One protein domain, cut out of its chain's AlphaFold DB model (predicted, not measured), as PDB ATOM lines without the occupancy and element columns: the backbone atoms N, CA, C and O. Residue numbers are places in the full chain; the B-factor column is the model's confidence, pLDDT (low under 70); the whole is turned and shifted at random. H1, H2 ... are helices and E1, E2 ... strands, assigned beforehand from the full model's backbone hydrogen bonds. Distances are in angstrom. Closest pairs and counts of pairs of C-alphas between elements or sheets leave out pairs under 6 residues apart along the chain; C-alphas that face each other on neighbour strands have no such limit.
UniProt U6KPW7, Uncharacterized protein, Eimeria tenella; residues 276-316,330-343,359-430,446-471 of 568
ATOM      1  N   LYS A 276      34.941 -27.198   9.110       80.62
ATOM      2  CA  LYS A 276      35.695 -28.439   9.307       80.62
ATOM      3  C   LYS A 276      35.317 -29.036  10.670       80.62
ATOM      4  O   LYS A 276      35.251 -28.291  11.646       80.62
ATOM      5  N   PRO A 277      35.065 -30.355  10.763       73.44
ATOM      6  CA  PRO A 277      34.596 -31.026  11.980       73.44
ATOM      7  C   PRO A 277      35.691 -31.177  13.058       73.44
ATOM      8  O   PRO A 277      35.711 -32.164  13.792       73.44
ATOM      9  N   GLU A 278      36.636 -30.243  13.137       84.88
ATOM     10  CA  GLU A 278      37.894 -30.378  13.882       84.88
ATOM     11  C   GLU A 278      38.117 -29.238  14.875       84.88
ATOM     12  O   GLU A 278      39.223 -29.048  15.374       84.88
ATOM     13  N   CYS A 279      37.063 -28.497  15.213       91.75
ATOM     14  CA  CYS A 279      37.175 -27.406  16.164       91.75
ATOM     15  C   CYS A 279      36.114 -27.448  17.262       91.75
ATOM     16  O   CYS A 279      35.111 -28.160  17.186       91.75
ATOM     17  N   ILE A 280      36.388 -26.706  18.326       91.88
ATOM     18  CA  ILE A 280      35.467 -26.381  19.404       91.88
ATOM     19  C   ILE A 280      35.182 -24.897  19.304       91.88
ATOM     20  O   ILE A 280      36.095 -24.087  19.161       91.88
ATOM     21  N   ILE A 281      33.910 -24.541  19.391       92.94
ATOM     22  CA  ILE A 281      33.472 -23.163  19.241       92.94
ATOM     23  C   ILE A 281      33.018 -22.653  20.605       92.94
ATOM     24  O   ILE A 281      32.142 -23.239  21.238       92.94
ATOM     25  N   VAL A 282      33.597 -21.542  21.047       95.00
ATOM     26  CA  VAL A 282      33.126 -20.753  22.185       95.00
ATOM     27  C   VAL A 282      32.446 -19.511  21.623       95.00
ATOM     28  O   VAL A 282      33.098 -18.646  21.045       95.00
ATOM     29  N   LEU A 283      31.127 -19.431  21.762       94.94
ATOM     30  CA  LEU A 283      30.313 -18.323  21.275       94.94
ATOM     31  C   LEU A 283      30.006 -17.357  22.418       94.94
ATOM     32  O   LEU A 283      29.278 -17.703  23.347       94.94
ATOM     33  N   LEU A 284      30.553 -16.149  22.331       96.25
ATOM     34  CA  LEU A 284      30.393 -15.078  23.302       96.25
ATOM     35  C   LEU A 284      29.257 -14.139  22.876       96.25
ATOM     36  O   LEU A 284      29.363 -13.424  21.877       96.25
ATOM     37  N   LEU A 285      28.186 -14.141  23.662       96.06
ATOM     38  CA  LEU A 285      27.013 -13.285  23.523       96.06
ATOM     39  C   LEU A 285      27.110 -12.126  24.510       96.06
ATOM     40  O   LEU A 285      27.608 -12.295  25.622       96.06
ATOM     41  N   ASP A 286      26.634 -10.954  24.121       96.44
ATOM     42  CA  ASP A 286      26.499  -9.818  25.030       96.44
ATOM     43  C   ASP A 286      25.164  -9.924  25.777       96.44
ATOM     44  O   ASP A 286      24.135 -10.116  25.134       96.44
ATOM     45  N   LEU A 287      25.158  -9.813  27.110       96.56
ATOM     46  CA  LEU A 287      23.929  -9.849  27.909       96.56
ATOM     47  C   LEU A 287      22.907  -8.792  27.476       96.56
ATOM     48  O   LEU A 287      21.711  -9.043  27.582       96.56
ATOM     49  N   LEU A 288      23.373  -7.620  27.038       95.38
ATOM     50  CA  LEU A 288      22.495  -6.483  26.758       95.38
ATOM     51  C   LEU A 288      21.813  -6.581  25.396       95.38
ATOM     52  O   LEU A 288      20.682  -6.130  25.253       95.38
ATOM     53  N   THR A 289      22.479  -7.172  24.403       94.31
ATOM     54  CA  THR A 289      21.911  -7.302  23.054       94.31
ATOM     55  C   THR A 289      21.323  -8.687  22.823       94.31
ATOM     56  O   THR A 289      20.303  -8.814  22.159       94.31
ATOM     57  N   LEU A 290      21.960  -9.740  23.356       92.12
ATOM     58  CA  LEU A 290      21.666 -11.157  23.085       92.12
ATOM     59  C   LEU A 290      21.538 -11.500  21.592       92.12
ATOM     60  O   LEU A 290      21.064 -12.581  21.236       92.12
ATOM     61  N   GLU A 291      22.004 -10.614  20.714       85.88
ATOM     62  CA  GLU A 291      21.924 -10.802  19.280       85.88
ATOM     63  C   GLU A 291      22.943 -11.854  18.862       85.88
ATOM     64  O   GLU A 291      24.154 -11.736  19.081       85.88
ATOM     65  N   LEU A 292      22.424 -12.917  18.261       85.12
ATOM     66  CA  LEU A 292      23.216 -13.900  17.552       85.12
ATOM     67  C   LEU A 292      23.410 -13.386  16.127       85.12
ATOM     68  O   LEU A 292      22.421 -13.311  15.394       85.12
ATOM     69  N   PRO A 293      24.649 -13.099  15.691       79.44
ATOM     70  CA  PRO A 293      24.905 -12.862  14.279       79.44
ATOM     71  C   PRO A 293      24.347 -14.047  13.482       79.44
ATOM     72  O   PRO A 293      24.645 -15.201  13.813       79.44
ATOM     73  N   ALA A 294      23.529 -13.795  12.458       79.31
ATOM     74  CA  ALA A 294      22.924 -14.851  11.634       79.31
ATOM     75  C   ALA A 294      24.001 -15.786  11.043       79.31
ATOM     76  O   ALA A 294      23.832 -16.996  10.891       79.31
ATOM     77  N   GLU A 295      25.161 -15.206  10.792       75.88
ATOM     78  CA  GLU A 295      26.442 -15.794  10.452       75.88
ATOM     79  C   GLU A 295      26.943 -16.809  11.484       75.88
ATOM     80  O   GLU A 295      27.291 -17.939  11.138       75.88
ATOM     81  N   ALA A 296      26.955 -16.431  12.764       79.56
ATOM     82  CA  ALA A 296      27.356 -17.314  13.850       79.56
ATOM     83  C   ALA A 296      26.384 -18.489  13.962       79.56
ATOM     84  O   ALA A 296      26.829 -19.620  14.143       79.56
ATOM     85  N   VAL A 297      25.083 -18.246  13.762       81.62
ATOM     86  CA  VAL A 297      24.056 -19.297  13.734       81.62
ATOM     87  C   VAL A 297      24.353 -20.346  12.665       81.62
ATOM     88  O   VAL A 297      24.216 -21.537  12.925       81.62
ATOM     89  N   ARG A 298      24.845 -19.949  11.487       79.81
ATOM     90  CA  ARG A 298      25.242 -20.902  10.434       79.81
ATOM     91  C   ARG A 298      26.413 -21.798  10.852       79.81
ATOM     92  O   ARG A 298      26.435 -22.965  10.464       79.81
ATOM     93  N   CYS A 299      27.329 -21.304  11.686       71.12
ATOM     94  CA  CYS A 299      28.406 -22.115  12.267       71.12
ATOM     95  C   CYS A 299      27.899 -23.133  13.301       71.12
ATOM     96  O   CYS A 299      28.525 -24.179  13.474       71.12
ATOM     97  N   ILE A 300      26.772 -22.859  13.972       72.00
ATOM     98  CA  ILE A 300      26.179 -23.743  14.999       72.00
ATOM     99  C   ILE A 300      25.726 -25.080  14.401       72.00
ATOM    100  O   ILE A 300      25.709 -26.094  15.091       72.00
ATOM    101  N   TYR A 301      25.413 -25.108  13.106       70.06
ATOM    102  CA  TYR A 301      24.977 -26.315  12.398       70.06
ATOM    103  C   TYR A 301      26.097 -27.302  12.061       70.06
ATOM    104  O   TYR A 301      25.860 -28.335  11.435       70.06
ATOM    105  N   THR A 302      27.330 -26.991  12.443       71.00
ATOM    106  CA  THR A 302      28.466 -27.885  12.245       71.00
ATOM    107  C   THR A 302      28.483 -28.967  13.336       71.00
ATOM    108  O   THR A 302      27.958 -28.757  14.429       71.00
ATOM    109  N   PRO A 303      29.107 -30.136  13.104       83.44
ATOM    110  CA  PRO A 303      29.278 -31.179  14.129       83.44
ATOM    111  C   PRO A 303      30.277 -30.785  15.240       83.44
ATOM    112  O   PRO A 303      30.786 -31.644  15.966       83.44
ATOM    113  N   ASN A 304      30.615 -29.501  15.344       88.25
ATOM    114  CA  ASN A 304      31.588 -28.981  16.286       88.25
ATOM    115  C   ASN A 304      30.918 -28.711  17.639       88.25
ATOM    116  O   ASN A 304      29.842 -28.111  17.675       88.25
ATOM    117  N   PRO A 305      31.531 -29.127  18.763       90.75
ATOM    118  CA  PRO A 305      31.021 -28.794  20.084       90.75
ATOM    119  C   PRO A 305      30.921 -27.277  20.261       90.75
ATOM    120  O   PRO A 305      31.914 -26.565  20.086       90.75
ATOM    121  N   LEU A 306      29.731 -26.802  20.635       91.94
ATOM    122  CA  LEU A 306      29.473 -25.391  20.912       91.94
ATOM    123  C   LEU A 306      29.318 -25.142  22.416       91.94
ATOM    124  O   LEU A 306      28.460 -25.740  23.075       91.94
ATOM    125  N   PHE A 307      30.097 -24.191  22.925       93.94
ATOM    126  CA  PHE A 307      29.978 -23.608  24.258       93.94
ATOM    127  C   PHE A 307      29.467 -22.177  24.124       93.94
ATOM    128  O   PHE A 307      30.169 -21.309  23.614       93.94
ATOM    129  N   ALA A 308      28.242 -21.918  24.575       95.19
ATOM    130  CA  ALA A 308      27.693 -20.567  24.591       95.19
ATOM    131  C   ALA A 308      28.024 -19.881  25.921       95.19
ATOM    132  O   ALA A 308      27.850 -20.469  26.990       95.19
ATOM    133  N   ALA A 309      28.482 -18.637  25.858       96.94
ATOM    134  CA  ALA A 309      28.829 -17.822  27.009       96.94
ATOM    135  C   ALA A 309      28.141 -16.458  26.908       96.94
ATOM    136  O   ALA A 309      28.353 -15.737  25.941       96.94
ATOM    137  N   VAL A 310      27.335 -16.091  27.902       97.38
ATOM    138  CA  VAL A 310      26.705 -14.767  27.992       97.38
ATOM    139  C   VAL A 310      27.587 -13.885  28.860       97.38
ATOM    140  O   VAL A 310      27.755 -14.154  30.049       97.38
ATOM    141  N   ASN A 311      28.194 -12.873  28.255       97.88
ATOM    142  CA  ASN A 311      29.119 -11.951  28.897       97.88
ATOM    143  C   ASN A 311      28.397 -10.751  29.529       97.88
ATOM    144  O   ASN A 311      27.248 -10.488  29.210       97.88
ATOM    145  N   LYS A 312      29.100  -9.992  30.379       97.44
ATOM    146  CA  LYS A 312      28.592  -8.830  31.142       97.44
ATOM    147  C   LYS A 312      27.557  -9.184  32.212       97.44
ATOM    148  O   LYS A 312      26.714  -8.377  32.586       97.44
ATOM    149  N   THR A 313      27.641 -10.393  32.760       96.19
ATOM    150  CA  THR A 313      26.738 -10.845  33.837       96.19
ATOM    151  C   THR A 313      26.948 -10.118  35.163       96.19
ATOM    152  O   THR A 313      26.118 -10.234  36.058       96.19
ATOM    153  N   ASP A 314      28.009  -9.317  35.283       96.25
ATOM    154  CA  ASP A 314      28.194  -8.366  36.376       96.25
ATOM    155  C   ASP A 314      27.141  -7.248  36.404       96.25
ATOM    156  O   ASP A 314      26.955  -6.647  37.460       96.25
ATOM    157  N   LEU A 315      26.435  -7.020  35.291       95.81
ATOM    158  CA  LEU A 315      25.319  -6.075  35.199       95.81
ATOM    159  C   LEU A 315      23.986  -6.669  35.679       95.81
ATOM    160  O   LEU A 315      23.013  -5.937  35.839       95.81
ATOM    161  N   LEU A 316      23.910  -7.986  35.913       93.69
ATOM    162  CA  LEU A 316      22.692  -8.587  36.450       93.69
ATOM    163  C   LEU A 316      22.475  -8.134  37.901       93.69
ATOM    164  O   LEU A 316      23.429  -8.115  38.690       93.69
ATOM    165  N   HIS A 330      19.228 -18.431  35.806       90.56
ATOM    166  CA  HIS A 330      18.676 -19.663  35.245       90.56
ATOM    167  C   HIS A 330      17.673 -19.359  34.126       90.56
ATOM    168  O   HIS A 330      17.721 -19.995  33.075       90.56
ATOM    169  N   ALA A 331      16.814 -18.354  34.316       91.81
ATOM    170  CA  ALA A 331      15.882 -17.909  33.280       91.81
ATOM    171  C   ALA A 331      16.622 -17.454  32.010       91.81
ATOM    172  O   ALA A 331      16.277 -17.879  30.910       91.81
ATOM    173  N   LEU A 332      17.701 -16.683  32.167       93.44
ATOM    174  CA  LEU A 332      18.555 -16.244  31.065       93.44
ATOM    175  C   LEU A 332      19.232 -17.421  30.347       93.44
ATOM    176  O   LEU A 332      19.238 -17.478  29.120       93.44
ATOM    177  N   GLN A 333      19.769 -18.392  31.093       93.38
ATOM    178  CA  GLN A 333      20.343 -19.604  30.502       93.38
ATOM    179  C   GLN A 333      19.304 -20.378  29.683       93.38
ATOM    180  O   GLN A 333      19.612 -20.823  28.577       93.38
ATOM    181  N   GLN A 334      18.074 -20.515  30.191       92.56
ATOM    182  CA  GLN A 334      16.987 -21.177  29.466       92.56
ATOM    183  C   GLN A 334      16.573 -20.394  28.217       92.56
ATOM    184  O   GLN A 334      16.390 -21.006  27.167       92.56
ATOM    185  N   ALA A 335      16.495 -19.063  28.293       93.25
ATOM    186  CA  ALA A 335      16.180 -18.210  27.150       93.25
ATOM    187  C   ALA A 335      17.232 -18.341  26.037       93.25
ATOM    188  O   ALA A 335      16.886 -18.565  24.879       93.25
ATOM    189  N   VAL A 336      18.524 -18.315  26.382       93.12
ATOM    190  CA  VAL A 336      19.612 -18.505  25.406       93.12
ATOM    191  C   VAL A 336      19.605 -19.923  24.832       93.12
ATOM    192  O   VAL A 336      19.791 -20.100  23.630       93.12
ATOM    193  N   LEU A 337      19.332 -20.947  25.646       91.50
ATOM    194  CA  LEU A 337      19.162 -22.315  25.144       91.50
ATOM    195  C   LEU A 337      17.981 -22.435  24.177       91.50
ATOM    196  O   LEU A 337      18.090 -23.137  23.174       91.50
ATOM    197  N   GLN A 338      16.855 -21.781  24.467       91.00
ATOM    198  CA  GLN A 338      15.702 -21.745  23.568       91.00
ATOM    199  C   GLN A 338      16.044 -21.023  22.268       91.00
ATOM    200  O   GLN A 338      15.750 -21.557  21.205       91.00
ATOM    201  N   LEU A 339      16.738 -19.888  22.335       90.31
ATOM    202  CA  LEU A 339      17.177 -19.139  21.162       90.31
ATOM    203  C   LEU A 339      18.068 -20.000  20.251       90.31
ATOM    204  O   LEU A 339      17.776 -20.154  19.068       90.31
ATOM    205  N   LEU A 340      19.076 -20.670  20.821       88.50
ATOM    206  CA  LEU A 340      19.961 -21.581  20.083       88.50
ATOM    207  C   LEU A 340      19.207 -22.778  19.474       88.50
ATOM    208  O   LEU A 340      19.583 -23.262  18.406       88.50
ATOM    209  N   ARG A 341      18.137 -23.258  20.125       87.19
ATOM    210  CA  ARG A 341      17.277 -24.337  19.603       87.19
ATOM    211  C   ARG A 341      16.376 -23.853  18.470       87.19
ATOM    212  O   ARG A 341      16.334 -24.509  17.432       87.19
ATOM    213  N   SER A 342      15.701 -22.720  18.627       87.19
ATOM    214  CA  SER A 342      14.829 -22.138  17.596       87.19
ATOM    215  C   SER A 342      15.611 -21.793  16.334       87.19
ATOM    216  O   SER A 342      15.152 -22.029  15.218       87.19
ATOM    217  N   SER A 343      16.846 -21.324  16.505       82.75
ATOM    218  CA  SER A 343      17.763 -21.077  15.401       82.75
ATOM    219  C   SER A 343      18.188 -22.338  14.657       82.75
ATOM    220  O   SER A 343      18.707 -22.177  13.561       82.75
ATOM    221  N   PRO A 359      24.223 -30.346  19.509       57.66
ATOM    222  CA  PRO A 359      25.559 -29.848  19.152       57.66
ATOM    223  C   PRO A 359      26.086 -28.824  20.170       57.66
ATOM    224  O   PRO A 359      27.285 -28.732  20.434       57.66
ATOM    225  N   VAL A 360      25.169 -28.109  20.824       58.66
ATOM    226  CA  VAL A 360      25.456 -27.360  22.044       58.66
ATOM    227  C   VAL A 360      25.655 -28.370  23.164       58.66
ATOM    228  O   VAL A 360      24.726 -29.125  23.460       58.66
ATOM    229  N   GLY A 361      26.809 -28.356  23.835       59.38
ATOM    230  CA  GLY A 361      27.125 -29.205  24.997       59.38
ATOM    231  C   GLY A 361      26.222 -28.990  26.229       59.38
ATOM    232  O   GLY A 361      26.626 -29.255  27.356       59.38
ATOM    233  N   GLY A 362      25.008 -28.469  26.035       63.75
ATOM    234  CA  GLY A 362      23.935 -28.300  27.006       63.75
ATOM    235  C   GLY A 362      24.132 -27.153  27.987       63.75
ATOM    236  O   GLY A 362      23.191 -26.810  28.696       63.75
ATOM    237  N   LYS A 363      25.323 -26.549  28.049       84.44
ATOM    238  CA  LYS A 363      25.657 -25.562  29.075       84.44
ATOM    239  C   LYS A 363      25.884 -24.189  28.458       84.44
ATOM    240  O   LYS A 363      26.827 -23.979  27.701       84.44
ATOM    241  N   VAL A 364      24.997 -23.263  28.813       94.69
ATOM    242  CA  VAL A 364      25.207 -21.827  28.636       94.69
ATOM    243  C   VAL A 364      25.918 -21.318  29.884       94.69
ATOM    244  O   VAL A 364      25.413 -21.462  30.999       94.69
ATOM    245  N   HIS A 365      27.096 -20.739  29.710       97.00
ATOM    246  CA  HIS A 365      27.881 -20.176  30.799       97.00
ATOM    247  C   HIS A 365      27.552 -18.695  30.964       97.00
ATOM    248  O   HIS A 365      27.542 -17.942  29.997       97.00
ATOM    249  N   LEU A 366      27.303 -18.266  32.195       97.19
ATOM    250  CA  LEU A 366      27.188 -16.851  32.533       97.19
ATOM    251  C   LEU A 366      28.567 -16.360  32.950       97.19
ATOM    252  O   LEU A 366      29.150 -16.906  33.887       97.19
ATOM    253  N   VAL A 367      29.106 -15.386  32.222       98.06
ATOM    254  CA  VAL A 367      30.474 -14.908  32.413       98.06
ATOM    255  C   VAL A 367      30.539 -13.390  32.517       98.06
ATOM    256  O   VAL A 367      29.652 -12.663  32.064       98.06
ATOM    257  N   SER A 368      31.590 -12.891  33.154       97.81
ATOM    258  CA  SER A 368      31.910 -11.469  33.191       97.81
ATOM    259  C   SER A 368      33.383 -11.298  32.863       97.81
ATOM    260  O   SER A 368      34.256 -11.599  33.674       97.81
ATOM    261  N   SER A 369      33.675 -10.782  31.671       97.12
ATOM    262  CA  SER A 369      35.044 -10.497  31.241       97.12
ATOM    263  C   SER A 369      35.727  -9.411  32.071       97.12
ATOM    264  O   SER A 369      36.951  -9.330  32.071       97.12
ATOM    265  N   LYS A 370      34.947  -8.572  32.768       96.19
ATOM    266  CA  LYS A 370      35.452  -7.520  33.657       96.19
ATOM    267  C   LYS A 370      35.930  -8.095  34.989       96.19
ATOM    268  O   LYS A 370      37.008  -7.739  35.454       96.19
ATOM    269  N   THR A 371      35.142  -8.986  35.589       96.56
ATOM    270  CA  THR A 371      35.433  -9.555  36.918       96.56
ATOM    271  C   THR A 371      36.162 -10.899  36.863       96.56
ATOM    272  O   THR A 371      36.718 -11.337  37.862       96.56
ATOM    273  N   GLY A 372      36.155 -11.572  35.710       97.00
ATOM    274  CA  GLY A 372      36.635 -12.945  35.554       97.00
ATOM    275  C   GLY A 372      35.629 -14.014  35.994       97.00
ATOM    276  O   GLY A 372      35.891 -15.202  35.804       97.00
ATOM    277  N   SER A 373      34.478 -13.626  36.559       96.88
ATOM    278  CA  SER A 373      33.461 -14.567  37.038       96.88
ATOM    279  C   SER A 373      32.977 -15.485  35.912       96.88
ATOM    280  O   SER A 373      32.741 -15.035  34.789       96.88
ATOM    281  N   GLY A 374      32.859 -16.782  36.202       96.81
ATOM    282  CA  GLY A 374      32.362 -17.807  35.277       96.81
ATOM    283  C   GLY A 374      33.319 -18.221  34.150       96.81
ATOM    284  O   GLY A 374      33.140 -19.305  33.592       96.81
ATOM    285  N   LEU A 375      34.350 -17.424  33.834       97.25
ATOM    286  CA  LEU A 375      35.299 -17.736  32.756       97.25
ATOM    287  C   LEU A 375      36.108 -19.005  33.044       97.25
ATOM    288  O   LEU A 375      36.358 -19.784  32.129       97.25
ATOM    289  N   ASP A 376      36.443 -19.259  34.308       96.56
ATOM    290  CA  ASP A 376      37.146 -20.481  34.710       96.56
ATOM    291  C   ASP A 376      36.349 -21.743  34.412       96.56
ATOM    292  O   ASP A 376      36.861 -22.666  33.789       96.56
ATOM    293  N   ALA A 377      35.072 -21.763  34.789       95.62
ATOM    294  CA  ALA A 377      34.199 -22.899  34.526       95.62
ATOM    295  C   ALA A 377      33.937 -23.090  33.022       95.62
ATOM    296  O   ALA A 377      33.864 -24.227  32.554       95.62
ATOM    297  N   LEU A 378      33.804 -21.991  32.267       96.25
ATOM    298  CA  LEU A 378      33.654 -22.025  30.810       96.25
ATOM    299  C   LEU A 378      34.880 -22.653  30.142       96.25
ATOM    300  O   LEU A 378      34.750 -23.620  29.392       96.25
ATOM    301  N   PHE A 379      36.067 -22.110  30.411       95.88
ATOM    302  CA  PHE A 379      37.276 -22.554  29.733       95.88
ATOM    303  C   PHE A 379      37.781 -23.897  30.255       95.88
ATOM    304  O   PHE A 379      38.293 -24.665  29.453       95.88
ATOM    305  N   ALA A 380      37.552 -24.262  31.520       94.81
ATOM    306  CA  ALA A 380      37.812 -25.622  31.995       94.81
ATOM    307  C   ALA A 380      37.009 -26.660  31.193       94.81
ATOM    308  O   ALA A 380      37.576 -27.642  30.719       94.81
ATOM    309  N   ALA A 381      35.714 -26.411  30.961       94.44
ATOM    310  CA  ALA A 381      34.875 -27.302  30.159       94.44
ATOM    311  C   ALA A 381      35.294 -27.328  28.676       94.44
ATOM    312  O   ALA A 381      35.326 -28.397  28.060       94.44
ATOM    313  N   ALA A 382      35.651 -26.170  28.107       94.25
ATOM    314  CA  ALA A 382      36.124 -26.076  26.727       94.25
ATOM    315  C   ALA A 382      37.485 -26.773  26.530       94.25
ATOM    316  O   ALA A 382      37.652 -27.516  25.564       94.25
ATOM    317  N   PHE A 383      38.433 -26.596  27.455       94.50
ATOM    318  CA  PHE A 383      39.740 -27.260  27.430       94.50
ATOM    319  C   PHE A 383      39.624 -28.765  27.670       94.50
ATOM    320  O   PHE A 383      40.295 -29.536  26.990       94.50
ATOM    321  N   GLU A 384      38.740 -29.211  28.567       93.69
ATOM    322  CA  GLU A 384      38.473 -30.639  28.764       93.69
ATOM    323  C   GLU A 384      37.932 -31.282  27.478       93.69
ATOM    324  O   GLU A 384      38.380 -32.358  27.075       93.69
ATOM    325  N   ALA A 385      36.999 -30.612  26.793       91.38
ATOM    326  CA  ALA A 385      36.515 -31.063  25.494       91.38
ATOM    327  C   ALA A 385      37.640 -31.071  24.446       91.38
ATOM    328  O   ALA A 385      37.787 -32.061  23.729       91.38
ATOM    329  N   ALA A 386      38.473 -30.026  24.405       92.62
ATOM    330  CA  ALA A 386      39.593 -29.909  23.473       92.62
ATOM    331  C   ALA A 386      40.624 -31.016  23.661       92.62
ATOM    332  O   ALA A 386      41.063 -31.606  22.674       92.62
ATOM    333  N   ALA A 387      40.957 -31.346  24.909       91.81
ATOM    334  CA  ALA A 387      41.865 -32.430  25.253       91.81
ATOM    335  C   ALA A 387      41.301 -33.796  24.829       91.81
ATOM    336  O   ALA A 387      42.016 -34.598  24.229       91.81
ATOM    337  N   LYS A 388      40.002 -34.044  25.065       93.06
ATOM    338  CA  LYS A 388      39.341 -35.302  24.671       93.06
ATOM    339  C   LYS A 388      39.299 -35.496  23.159       93.06
ATOM    340  O   LYS A 388      39.458 -36.619  22.689       93.06
ATOM    341  N   THR A 389      39.070 -34.429  22.399       90.62
ATOM    342  CA  THR A 389      38.910 -34.523  20.940       90.62
ATOM    343  C   THR A 389      40.169 -34.171  20.150       90.62
ATOM    344  O   THR A 389      40.151 -34.335  18.935       90.62
ATOM    345  N   LYS A 390      41.233 -33.682  20.805       93.88
ATOM    346  CA  LYS A 390      42.436 -33.099  20.177       93.88
ATOM    347  C   LYS A 390      42.088 -32.022  19.139       93.88
ATOM    348  O   LYS A 390      42.553 -32.068  18.006       93.88
ATOM    349  N   ARG A 391      41.212 -31.090  19.523       92.25
ATOM    350  CA  ARG A 391      40.695 -30.023  18.646       92.25
ATOM    351  C   ARG A 391      41.123 -28.646  19.129       92.25
ATOM    352  O   ARG A 391      41.346 -28.454  20.324       92.25
ATOM    353  N   ASP A 392      41.172 -27.706  18.195       93.12
ATOM    354  CA  ASP A 392      41.438 -26.294  18.465       93.12
ATOM    355  C   ASP A 392      40.175 -25.584  18.969       93.12
ATOM    356  O   ASP A 392      39.055 -25.969  18.623       93.12
ATOM    357  N   ILE A 393      40.347 -24.532  19.771       94.00
ATOM    358  CA  ILE A 393      39.251 -23.724  20.317       94.00
ATOM    359  C   ILE A 393      39.183 -22.388  19.575       94.00
ATOM    360  O   ILE A 393      40.166 -21.657  19.471       94.00
ATOM    361  N   TYR A 394      37.996 -22.022  19.108       93.81
ATOM    362  CA  TYR A 394      37.734 -20.760  18.423       93.81
ATOM    363  C   TYR A 394      36.759 -19.921  19.233       93.81
ATOM    364  O   TYR A 394      35.689 -20.398  19.607       93.81
ATOM    365  N   LEU A 395      37.121 -18.665  19.484       95.00
ATOM    366  CA  LEU A 395      36.277 -17.702  20.177       95.00
ATOM    367  C   LEU A 395      35.574 -16.813  19.144       95.00
ATOM    368  O   LEU A 395      36.225 -16.065  18.413       95.00
ATOM    369  N   LEU A 396      34.245 -16.891  19.108       93.75
ATOM    370  CA  LEU A 396      33.373 -16.120  18.220       93.75
ATOM    371  C   LEU A 396      32.493 -15.174  19.030       93.75
ATOM    372  O   LEU A 396      32.132 -15.475  20.161       93.75
ATOM    373  N   GLY A 397      32.097 -14.051  18.440       94.06
ATOM    374  CA  GLY A 397      31.137 -13.126  19.040       94.06
ATOM    375  C   GLY A 397      31.021 -11.832  18.243       94.06
ATOM    376  O   GLY A 397      31.908 -11.515  17.449       94.06
ATOM    377  N   ALA A 398      29.948 -11.074  18.460       92.38
ATOM    378  CA  ALA A 398      29.745  -9.770  17.828       92.38
ATOM    379  C   ALA A 398      30.794  -8.733  18.282       92.38
ATOM    380  O   ALA A 398      31.542  -8.942  19.249       92.38
ATOM    381  N   ALA A 399      30.894  -7.603  17.583       90.62
ATOM    382  CA  ALA A 399      31.632  -6.451  18.098       90.62
ATOM    383  C   ALA A 399      31.099  -6.068  19.494       90.62
ATOM    384  O   ALA A 399      29.933  -6.286  19.806       90.62
ATOM    385  N   ASN A 400      31.968  -5.555  20.366       93.88
ATOM    386  CA  ASN A 400      31.612  -5.085  21.714       93.88
ATOM    387  C   ASN A 400      31.033  -6.126  22.700       93.88
ATOM    388  O   ASN A 400      30.827  -5.788  23.867       93.88
ATOM    389  N   CYS A 401      30.916  -7.410  22.330       95.44
ATOM    390  CA  CYS A 401      30.501  -8.462  23.271       95.44
ATOM    391  C   CYS A 401      31.585  -8.837  24.305       95.44
ATOM    392  O   CYS A 401      31.398  -9.729  25.131       95.44
ATOM    393  N   GLY A 402      32.740  -8.161  24.280       96.56
ATOM    394  CA  GLY A 402      33.842  -8.347  25.230       96.56
ATOM    395  C   GLY A 402      34.874  -9.409  24.838       96.56
ATOM    396  O   GLY A 402      35.636  -9.843  25.702       96.56
ATOM    397  N   LYS A 403      34.956  -9.792  23.553       95.31
ATOM    398  CA  LYS A 403      35.963 -10.743  23.030       95.31
ATOM    399  C   LYS A 403      37.389 -10.397  23.475       95.31
ATOM    400  O   LYS A 403      38.055 -11.212  24.103       95.31
ATOM    401  N   SER A 404      37.834  -9.164  23.218       95.44
ATOM    402  CA  SER A 404      39.192  -8.708  23.553       95.44
ATOM    403  C   SER A 404      39.472  -8.764  25.057       95.44
ATOM    404  O   SER A 404      40.577  -9.105  25.470       95.44
ATOM    405  N   SER A 405      38.464  -8.486  25.887       97.06
ATOM    406  CA  SER A 405      38.565  -8.577  27.347       97.06
ATOM    407  C   SER A 405      38.736 -10.024  27.812       97.06
ATOM    408  O   SER A 405      39.587 -10.288  28.658       97.06
ATOM    409  N   VAL A 406      37.998 -10.969  27.216       96.94
ATOM    410  CA  VAL A 406      38.177 -12.410  27.466       96.94
ATOM    411  C   VAL A 406      39.564 -12.877  27.021       96.94
ATOM    412  O   VAL A 406      40.242 -13.559  27.784       96.94
ATOM    413  N   CYS A 407      40.039 -12.464  25.843       96.31
ATOM    414  CA  CYS A 407      41.387 -12.802  25.374       96.31
ATOM    415  C   CYS A 407      42.476 -12.263  26.308       96.31
ATOM    416  O   CYS A 407      43.399 -12.988  26.669       96.31
ATOM    417  N   ASN A 408      42.352 -11.013  26.753       95.31
ATOM    418  CA  ASN A 408      43.279 -10.426  27.718       95.31
ATOM    419  C   ASN A 408      43.250 -11.165  29.057       95.31
ATOM    420  O   ASN A 408      44.299 -11.368  29.668       95.31
ATOM    421  N   TRP A 409      42.068 -11.581  29.513       95.88
ATOM    422  CA  TRP A 409      41.930 -12.401  30.712       95.88
ATOM    423  C   TRP A 409      42.626 -13.760  30.546       95.88
ATOM    424  O   TRP A 409      43.406 -14.141  31.415       95.88
ATOM    425  N   LEU A 410      42.444 -14.435  29.404       95.25
ATOM    426  CA  LEU A 410      43.132 -15.691  29.085       95.25
ATOM    427  C   LEU A 410      44.651 -15.515  29.058       95.25
ATOM    428  O   LEU A 410      45.366 -16.305  29.663       95.25
ATOM    429  N   ILE A 411      45.152 -14.459  28.411       93.75
ATOM    430  CA  ILE A 411      46.590 -14.160  28.364       93.75
ATOM    431  C   ILE A 411      47.136 -13.908  29.770       93.75
ATOM    432  O   ILE A 411      48.211 -14.395  30.102       93.75
ATOM    433  N   ARG A 412      46.418 -13.171  30.623       92.50
ATOM    434  CA  ARG A 412      46.865 -12.914  32.001       92.50
ATOM    435  C   ARG A 412      46.850 -14.175  32.854       92.50
ATOM    436  O   ARG A 412      47.768 -14.369  33.641       92.50
ATOM    437  N   LYS A 413      45.818 -15.010  32.709       93.19
ATOM    438  CA  LYS A 413      45.647 -16.219  33.516       93.19
ATOM    439  C   LYS A 413      46.576 -17.351  33.081       93.19
ATOM    440  O   LYS A 413      47.125 -18.038  33.930       93.19
ATOM    441  N   TYR A 414      46.754 -17.535  31.776       88.44
ATOM    442  CA  TYR A 414      47.478 -18.672  31.204       88.44
ATOM    443  C   TYR A 414      48.836 -18.308  30.595       88.44
ATOM    444  O   TYR A 414      49.671 -19.186  30.404       88.44
ATOM    445  N   GLY A 415      49.097 -17.030  30.310       86.06
ATOM    446  CA  GLY A 415      50.312 -16.593  29.616       86.06
ATOM    447  C   GLY A 415      51.561 -16.458  30.492       86.06
ATOM    448  O   GLY A 415      52.664 -16.547  29.956       86.06
ATOM    449  N   SER A 416      51.434 -16.256  31.808       70.94
ATOM    450  CA  SER A 416      52.581 -16.056  32.716       70.94
ATOM    451  C   SER A 416      52.867 -17.252  33.624       70.94
ATOM    452  O   SER A 416      54.026 -17.596  33.824       70.94
ATOM    453  N   THR A 417      51.831 -17.890  34.163       57.31
ATOM    454  CA  THR A 417      51.947 -18.913  35.217       57.31
ATOM    455  C   THR A 417      52.019 -20.339  34.699       57.31
ATOM    456  O   THR A 417      52.529 -21.211  35.389       57.31
ATOM    457  N   HIS A 418      51.565 -20.596  33.474       52.00
ATOM    458  CA  HIS A 418      51.368 -21.964  33.013       52.00
ATOM    459  C   HIS A 418      52.269 -22.380  31.852       52.00
ATOM    460  O   HIS A 418      52.018 -23.418  31.252       52.00
ATOM    461  N   LYS A 419      53.360 -21.665  31.547       55.03
ATOM    462  CA  LYS A 419      54.342 -22.205  30.586       55.03
ATOM    463  C   LYS A 419      54.804 -23.613  30.983       55.03
ATOM    464  O   LYS A 419      55.021 -24.428  30.101       55.03
ATOM    465  N   GLU A 420      54.903 -23.892  32.283       54.81
ATOM    466  CA  GLU A 420      55.294 -25.198  32.823       54.81
ATOM    467  C   GLU A 420      54.091 -26.095  33.144       54.81
ATOM    468  O   GLU A 420      54.140 -27.280  32.850       54.81
ATOM    469  N   GLU A 421      52.977 -25.564  33.660       52.47
ATOM    470  CA  GLU A 421      51.792 -26.375  34.002       52.47
ATOM    471  C   GLU A 421      50.912 -26.743  32.798       52.47
ATOM    472  O   GLU A 421      50.411 -27.860  32.750       52.47
ATOM    473  N   ILE A 422      50.748 -25.864  31.797       52.38
ATOM    474  CA  ILE A 422      50.138 -26.240  30.508       52.38
ATOM    475  C   ILE A 422      51.071 -27.204  29.783       52.38
ATOM    476  O   ILE A 422      50.593 -28.147  29.169       52.38
ATOM    477  N   ALA A 423      52.389 -27.034  29.896       49.78
ATOM    478  CA  ALA A 423      53.326 -28.013  29.365       49.78
ATOM    479  C   ALA A 423      53.291 -29.339  30.150       49.78
ATOM    480  O   ALA A 423      53.441 -30.383  29.537       49.78
ATOM    481  N   ALA A 424      52.980 -29.351  31.448       49.91
ATOM    482  CA  ALA A 424      52.737 -30.575  32.216       49.91
ATOM    483  C   ALA A 424      51.385 -31.230  31.866       49.91
ATOM    484  O   ALA A 424      51.316 -32.447  31.714       49.91
ATOM    485  N   TYR A 425      50.329 -30.436  31.656       46.19
ATOM    486  CA  TYR A 425      49.015 -30.905  31.192       46.19
ATOM    487  C   TYR A 425      49.029 -31.378  29.726       46.19
ATOM    488  O   TYR A 425      48.213 -32.219  29.350       46.19
ATOM    489  N   LEU A 426      49.947 -30.856  28.904       45.66
ATOM    490  CA  LEU A 426      50.141 -31.209  27.489       45.66
ATOM    491  C   LEU A 426      51.374 -32.107  27.234       45.66
ATOM    492  O   LEU A 426      51.589 -32.525  26.099       45.66
ATOM    493  N   GLY A 427      52.165 -32.429  28.263       34.00
ATOM    494  CA  GLY A 427      53.309 -33.354  28.227       34.00
ATOM    495  C   GLY A 427      54.612 -32.887  27.538       34.00
ATOM    496  O   GLY A 427      55.176 -33.672  26.781       34.00
ATOM    497  N   ALA A 428      55.140 -31.671  27.772       36.78
ATOM    498  CA  ALA A 428      56.396 -31.172  27.166       36.78
ATOM    499  C   ALA A 428      57.295 -30.286  28.085       36.78
ATOM    500  O   ALA A 428      56.850 -29.791  29.113       36.78
ATOM    501  N   ALA A 429      58.576 -30.097  27.712       29.09
ATOM    502  CA  ALA A 429      59.679 -29.504  28.511       29.09
ATOM    503  C   ALA A 429      59.940 -27.976  28.272       29.09
ATOM    504  O   ALA A 429      59.494 -27.448  27.251       29.09
ATOM    505  N   PRO A 430      60.666 -27.239  29.160       31.19
ATOM    506  CA  PRO A 430      60.586 -25.763  29.273       31.19
ATOM    507  C   PRO A 430      61.688 -24.962  28.533       31.19
ATOM    508  O   PRO A 430      62.842 -25.375  28.570       31.19
ATOM    509  N   ALA A 446      38.479  -3.379  13.869       35.94
ATOM    510  CA  ALA A 446      38.091  -4.384  12.867       35.94
ATOM    511  C   ALA A 446      38.877  -5.720  12.822       35.94
ATOM    512  O   ALA A 446      39.753  -5.922  11.984       35.94
ATOM    513  N   ALA A 447      38.490  -6.677  13.677       36.97
ATOM    514  CA  ALA A 447      38.574  -8.113  13.370       36.97
ATOM    515  C   ALA A 447      37.627  -8.935  14.272       36.97
ATOM    516  O   ALA A 447      37.642  -8.794  15.497       36.97
ATOM    517  N   ASP A 448      36.837  -9.831  13.669       52.22
ATOM    518  CA  ASP A 448      35.782 -10.620  14.335       52.22
ATOM    519  C   ASP A 448      36.204 -12.015  14.816       52.22
ATOM    520  O   ASP A 448      35.370 -12.793  15.282       52.22
ATOM    521  N   PHE A 449      37.493 -12.349  14.747       42.91
ATOM    522  CA  PHE A 449      37.946 -13.725  14.935       42.91
ATOM    523  C   PHE A 449      39.144 -13.838  15.876       42.91
ATOM    524  O   PHE A 449      40.126 -13.117  15.725       42.91
ATOM    525  N   CYS A 450      39.081 -14.778  16.821       51.12
ATOM    526  CA  CYS A 450      40.211 -15.150  17.668       51.12
ATOM    527  C   CYS A 450      40.300 -16.681  17.762       51.12
ATOM    528  O   CYS A 450      39.328 -17.337  18.138       51.12
ATOM    529  N   CYS A 451      41.459 -17.261  17.439       42.09
ATOM    530  CA  CYS A 451      41.702 -18.704  17.535       42.09
ATOM    531  C   CYS A 451      42.737 -19.048  18.618       42.09
ATOM    532  O   CYS A 451      43.654 -18.266  18.887       42.09
ATOM    533  N   ILE A 452      42.567 -20.220  19.234       54.59
ATOM    534  CA  ILE A 452      43.466 -20.835  20.217       54.59
ATOM    535  C   ILE A 452      43.729 -22.269  19.749       54.59
ATOM    536  O   ILE A 452      42.829 -23.108  19.748       54.59
ATOM    537  N   THR A 453      44.959 -22.551  19.330       41.72
ATOM    538  CA  THR A 453      45.345 -23.853  18.767       41.72
ATOM    539  C   THR A 453      45.984 -24.769  19.813       41.72
ATOM    540  O   THR A 453      46.714 -24.300  20.682       41.72
ATOM    541  N   ASN A 454      45.748 -26.075  19.704       37.00
ATOM    542  CA  ASN A 454      46.171 -27.128  20.630       37.00
ATOM    543  C   ASN A 454      47.362 -27.962  20.101       37.00
ATOM    544  O   ASN A 454      47.626 -29.052  20.600       37.00
ATOM    545  N   ASN A 455      48.082 -27.497  19.069       33.47
ATOM    546  CA  ASN A 455      49.175 -28.276  18.481       33.47
ATOM    547  C   ASN A 455      50.558 -27.949  19.076       33.47
ATOM    548  O   ASN A 455      50.950 -26.794  19.222       33.47
ATOM    549  N   SER A 456      51.257 -29.036  19.407       36.59
ATOM    550  CA  SER A 456      52.595 -29.193  19.988       36.59
ATOM    551  C   SER A 456      53.658 -28.148  19.590       36.59
ATOM    552  O   SER A 456      53.850 -27.855  18.414       36.59
ATOM    553  N   ALA A 457      54.394 -27.692  20.615       32.06
ATOM    554  CA  ALA A 457      55.623 -26.891  20.603       32.06
ATOM    555  C   ALA A 457      55.568 -25.530  19.863       32.06
ATOM    556  O   ALA A 457      55.811 -25.432  18.666       32.06
ATOM    557  N   ALA A 458      55.410 -24.458  20.657       31.86
ATOM    558  CA  ALA A 458      55.739 -23.056  20.336       31.86
ATOM    559  C   ALA A 458      54.665 -22.102  19.760       31.86
ATOM    560  O   ALA A 458      55.030 -21.077  19.184       31.86
ATOM    561  N   SER A 459      53.364 -22.294  20.005       29.06
ATOM    562  CA  SER A 459      52.377 -21.290  19.560       29.06
ATOM    563  C   SER A 459      51.116 -21.180  20.424       29.06
ATOM    564  O   SER A 459      50.020 -21.536  20.008       29.06
ATOM    565  N   VAL A 460      51.221 -20.487  21.567       30.81
ATOM    566  CA  VAL A 460      50.112 -19.611  22.008       30.81
ATOM    567  C   VAL A 460      50.178 -18.348  21.142       30.81
ATOM    568  O   VAL A 460      50.541 -17.267  21.595       30.81
ATOM    569  N   PHE A 461      49.918 -18.505  19.844       31.72
ATOM    570  CA  PHE A 461      49.609 -17.377  18.978       31.72
ATOM    571  C   PHE A 461      48.120 -17.115  19.158       31.72
ATOM    572  O   PHE A 461      47.280 -17.765  18.540       31.72
ATOM    573  N   LEU A 462      47.789 -16.162  20.032       33.56
ATOM    574  CA  LEU A 462      46.511 -15.477  19.922       33.56
ATOM    575  C   LEU A 462      46.539 -14.827  18.532       33.56
ATOM    576  O   LEU A 462      47.284 -13.868  18.338       33.56
ATOM    577  N   THR A 463      45.849 -15.397  17.538       34.25
ATOM    578  CA  THR A 463      45.834 -14.818  16.183       34.25
ATOM    579  C   THR A 463      45.004 -13.538  16.213       34.25
ATOM    580  O   THR A 463      43.843 -13.512  15.826       34.25
ATOM    581  N   PHE A 464      45.614 -12.469  16.716       36.91
ATOM    582  CA  PHE A 464      45.374 -11.105  16.289       36.91
ATOM    583  C   PHE A 464      46.445 -10.833  15.224       36.91
ATOM    584  O   PHE A 464      47.633 -10.875  15.531       36.91
ATOM    585  N   MET A 465      46.010 -10.589  13.984       30.45
ATOM    586  CA  MET A 465      46.801 -10.387  12.753       30.45
ATOM    587  C   MET A 465      47.251 -11.633  11.979       30.45
ATOM    588  O   MET A 465      48.408 -12.019  12.080       30.45
ATOM    589  N   ILE A 466      46.422 -12.097  11.028       30.20
ATOM    590  CA  ILE A 466      46.892 -12.322   9.646       30.20
ATOM    591  C   ILE A 466      45.785 -12.006   8.616       30.20
ATOM    592  O   ILE A 466      45.018 -12.876   8.233       30.20
ATOM    593  N   SER A 467      45.769 -10.777   8.087       33.91
ATOM    594  CA  SER A 467      45.318 -10.518   6.702       33.91
ATOM    595  C   SER A 467      46.364  -9.763   5.866       33.91
ATOM    596  O   SER A 467      46.116  -9.429   4.715       33.91
ATOM    597  N   LYS A 468      47.575  -9.526   6.401       32.56
ATOM    598  CA  LYS A 468      48.681  -8.905   5.643       32.56
ATOM    599  C   LYS A 468      49.925  -9.784   5.456       32.56
ATOM    600  O   LYS A 468      50.852  -9.344   4.794       32.56
ATOM    601  N   ASN A 469      49.959 -11.021   5.970       40.09
ATOM    602  CA  ASN A 469      51.189 -11.838   5.951       40.09
ATOM    603  C   ASN A 469      51.075 -13.261   5.366       40.09
ATOM    604  O   ASN A 469      52.083 -13.959   5.301       40.09
ATOM    605  N   ILE A 470      49.909 -13.694   4.867       36.59
ATOM    606  CA  ILE A 470      49.790 -14.998   4.175       36.59
ATOM    607  C   ILE A 470      50.239 -14.944   2.700       36.59
ATOM    608  O   ILE A 470      50.596 -15.977   2.145       36.59
ATOM    609  N   ASN A 471      50.387 -13.763   2.088       34.09
ATOM    610  CA  ASN A 471      50.912 -13.664   0.715       34.09
ATOM    611  C   ASN A 471      52.448 -13.731   0.594       34.09
ATOM    612  O   ASN A 471      52.968 -13.800  -0.516       34.09
TER     613      ASN A 471
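AT A GLANCE: This is residues 276 to 316, 330 to 343, 359 to 430 and 446 to 471 of the 568 residues of an uncharacterized protein of Eimeria tenella (UniProt U6KPW7). One strongly twisted sheet of five strands forms the middle layer of a sandwich, with H3 and H4 covering one face and H1 and H2 on the other. H5 and the unnamed tail of residues 453 to 471 lie away from this core. The 153 printed residues hold five named helices and five named strands, along the chain E1 H1 E2 H2 E3 H3 E4 H4 H5 E5. The mixed sheet runs E3 E2 E1 E4 E5, parallel but for E4 and E5, and the class is mixed, helices and strands. The whole is compact, with a radius of gyration of the C-alphas of 15.5 A and spans of 45 by 36 by 31 A.

HOW THE PARTS SIT: E1, residues 279 to 286, is parallel to E2, residues 306 to 311, with N 283 and O 307 2.8 A apart. With H1, residues 294 to 300, they make a strand-helix-strand unit, two parallel neighbour strands with a helix between, its crossover right-handed. H1 lies over E1 at a height over the sheet of 8.7 A. H2, residues 330 to 342, is on the same face, over E3, residues 360 to 366; the closest C-alphas of H2 and E3, Gln 333 and Val 364, are 5.7 A apart. E3 is parallel to E2, N 365 and O 308 being 2.8 A apart. On the opposite face H3, residues 375 to 389, runs along the strands over E2 and E1, 12 degrees from E2 on the local plane. E3, H3 and E4, residues 392 to 397, form a split unit, with E2 and E1 between its strands and a right-handed crossover. E4 is parallel to E1, with N 282 and O 394 2.8 A apart. H4, residues 403 to 414, is on the same face as H3. H5, residues 421 to 426, is not on the sheet and only just apart from H4, 8.1 A at the closest. E5, residues 449 to 452, is antiparallel to E4, with N 395 and O 450 2.9 A apart. In H1 to H5 every O i to N i+4 pair is within hydrogen-bond range.

IN THESE COORDINATES: E1 begins at C-alpha 279 (37.175, -27.406, 16.164) and measures 22.4 A. H2 measures 18.2 A, H3 20.8 A and E4 16.7 A. E5 ends at C-alpha 452 (43.466, -20.835, 20.217).

THE WHOLE: The C-alphas of Ala 331 and Asn 471, the two farthest apart, are 48.0 A apart. Residues 317 to 329, 344 to 358 and 431 to 445 are not printed; the C-alpha gaps are 11.8, 12.3 and 35.1 A. Of the links printed whole, none is long. The pLDDT is under 70 in residues 359 to 362, 417 to 430 and 446 to 471.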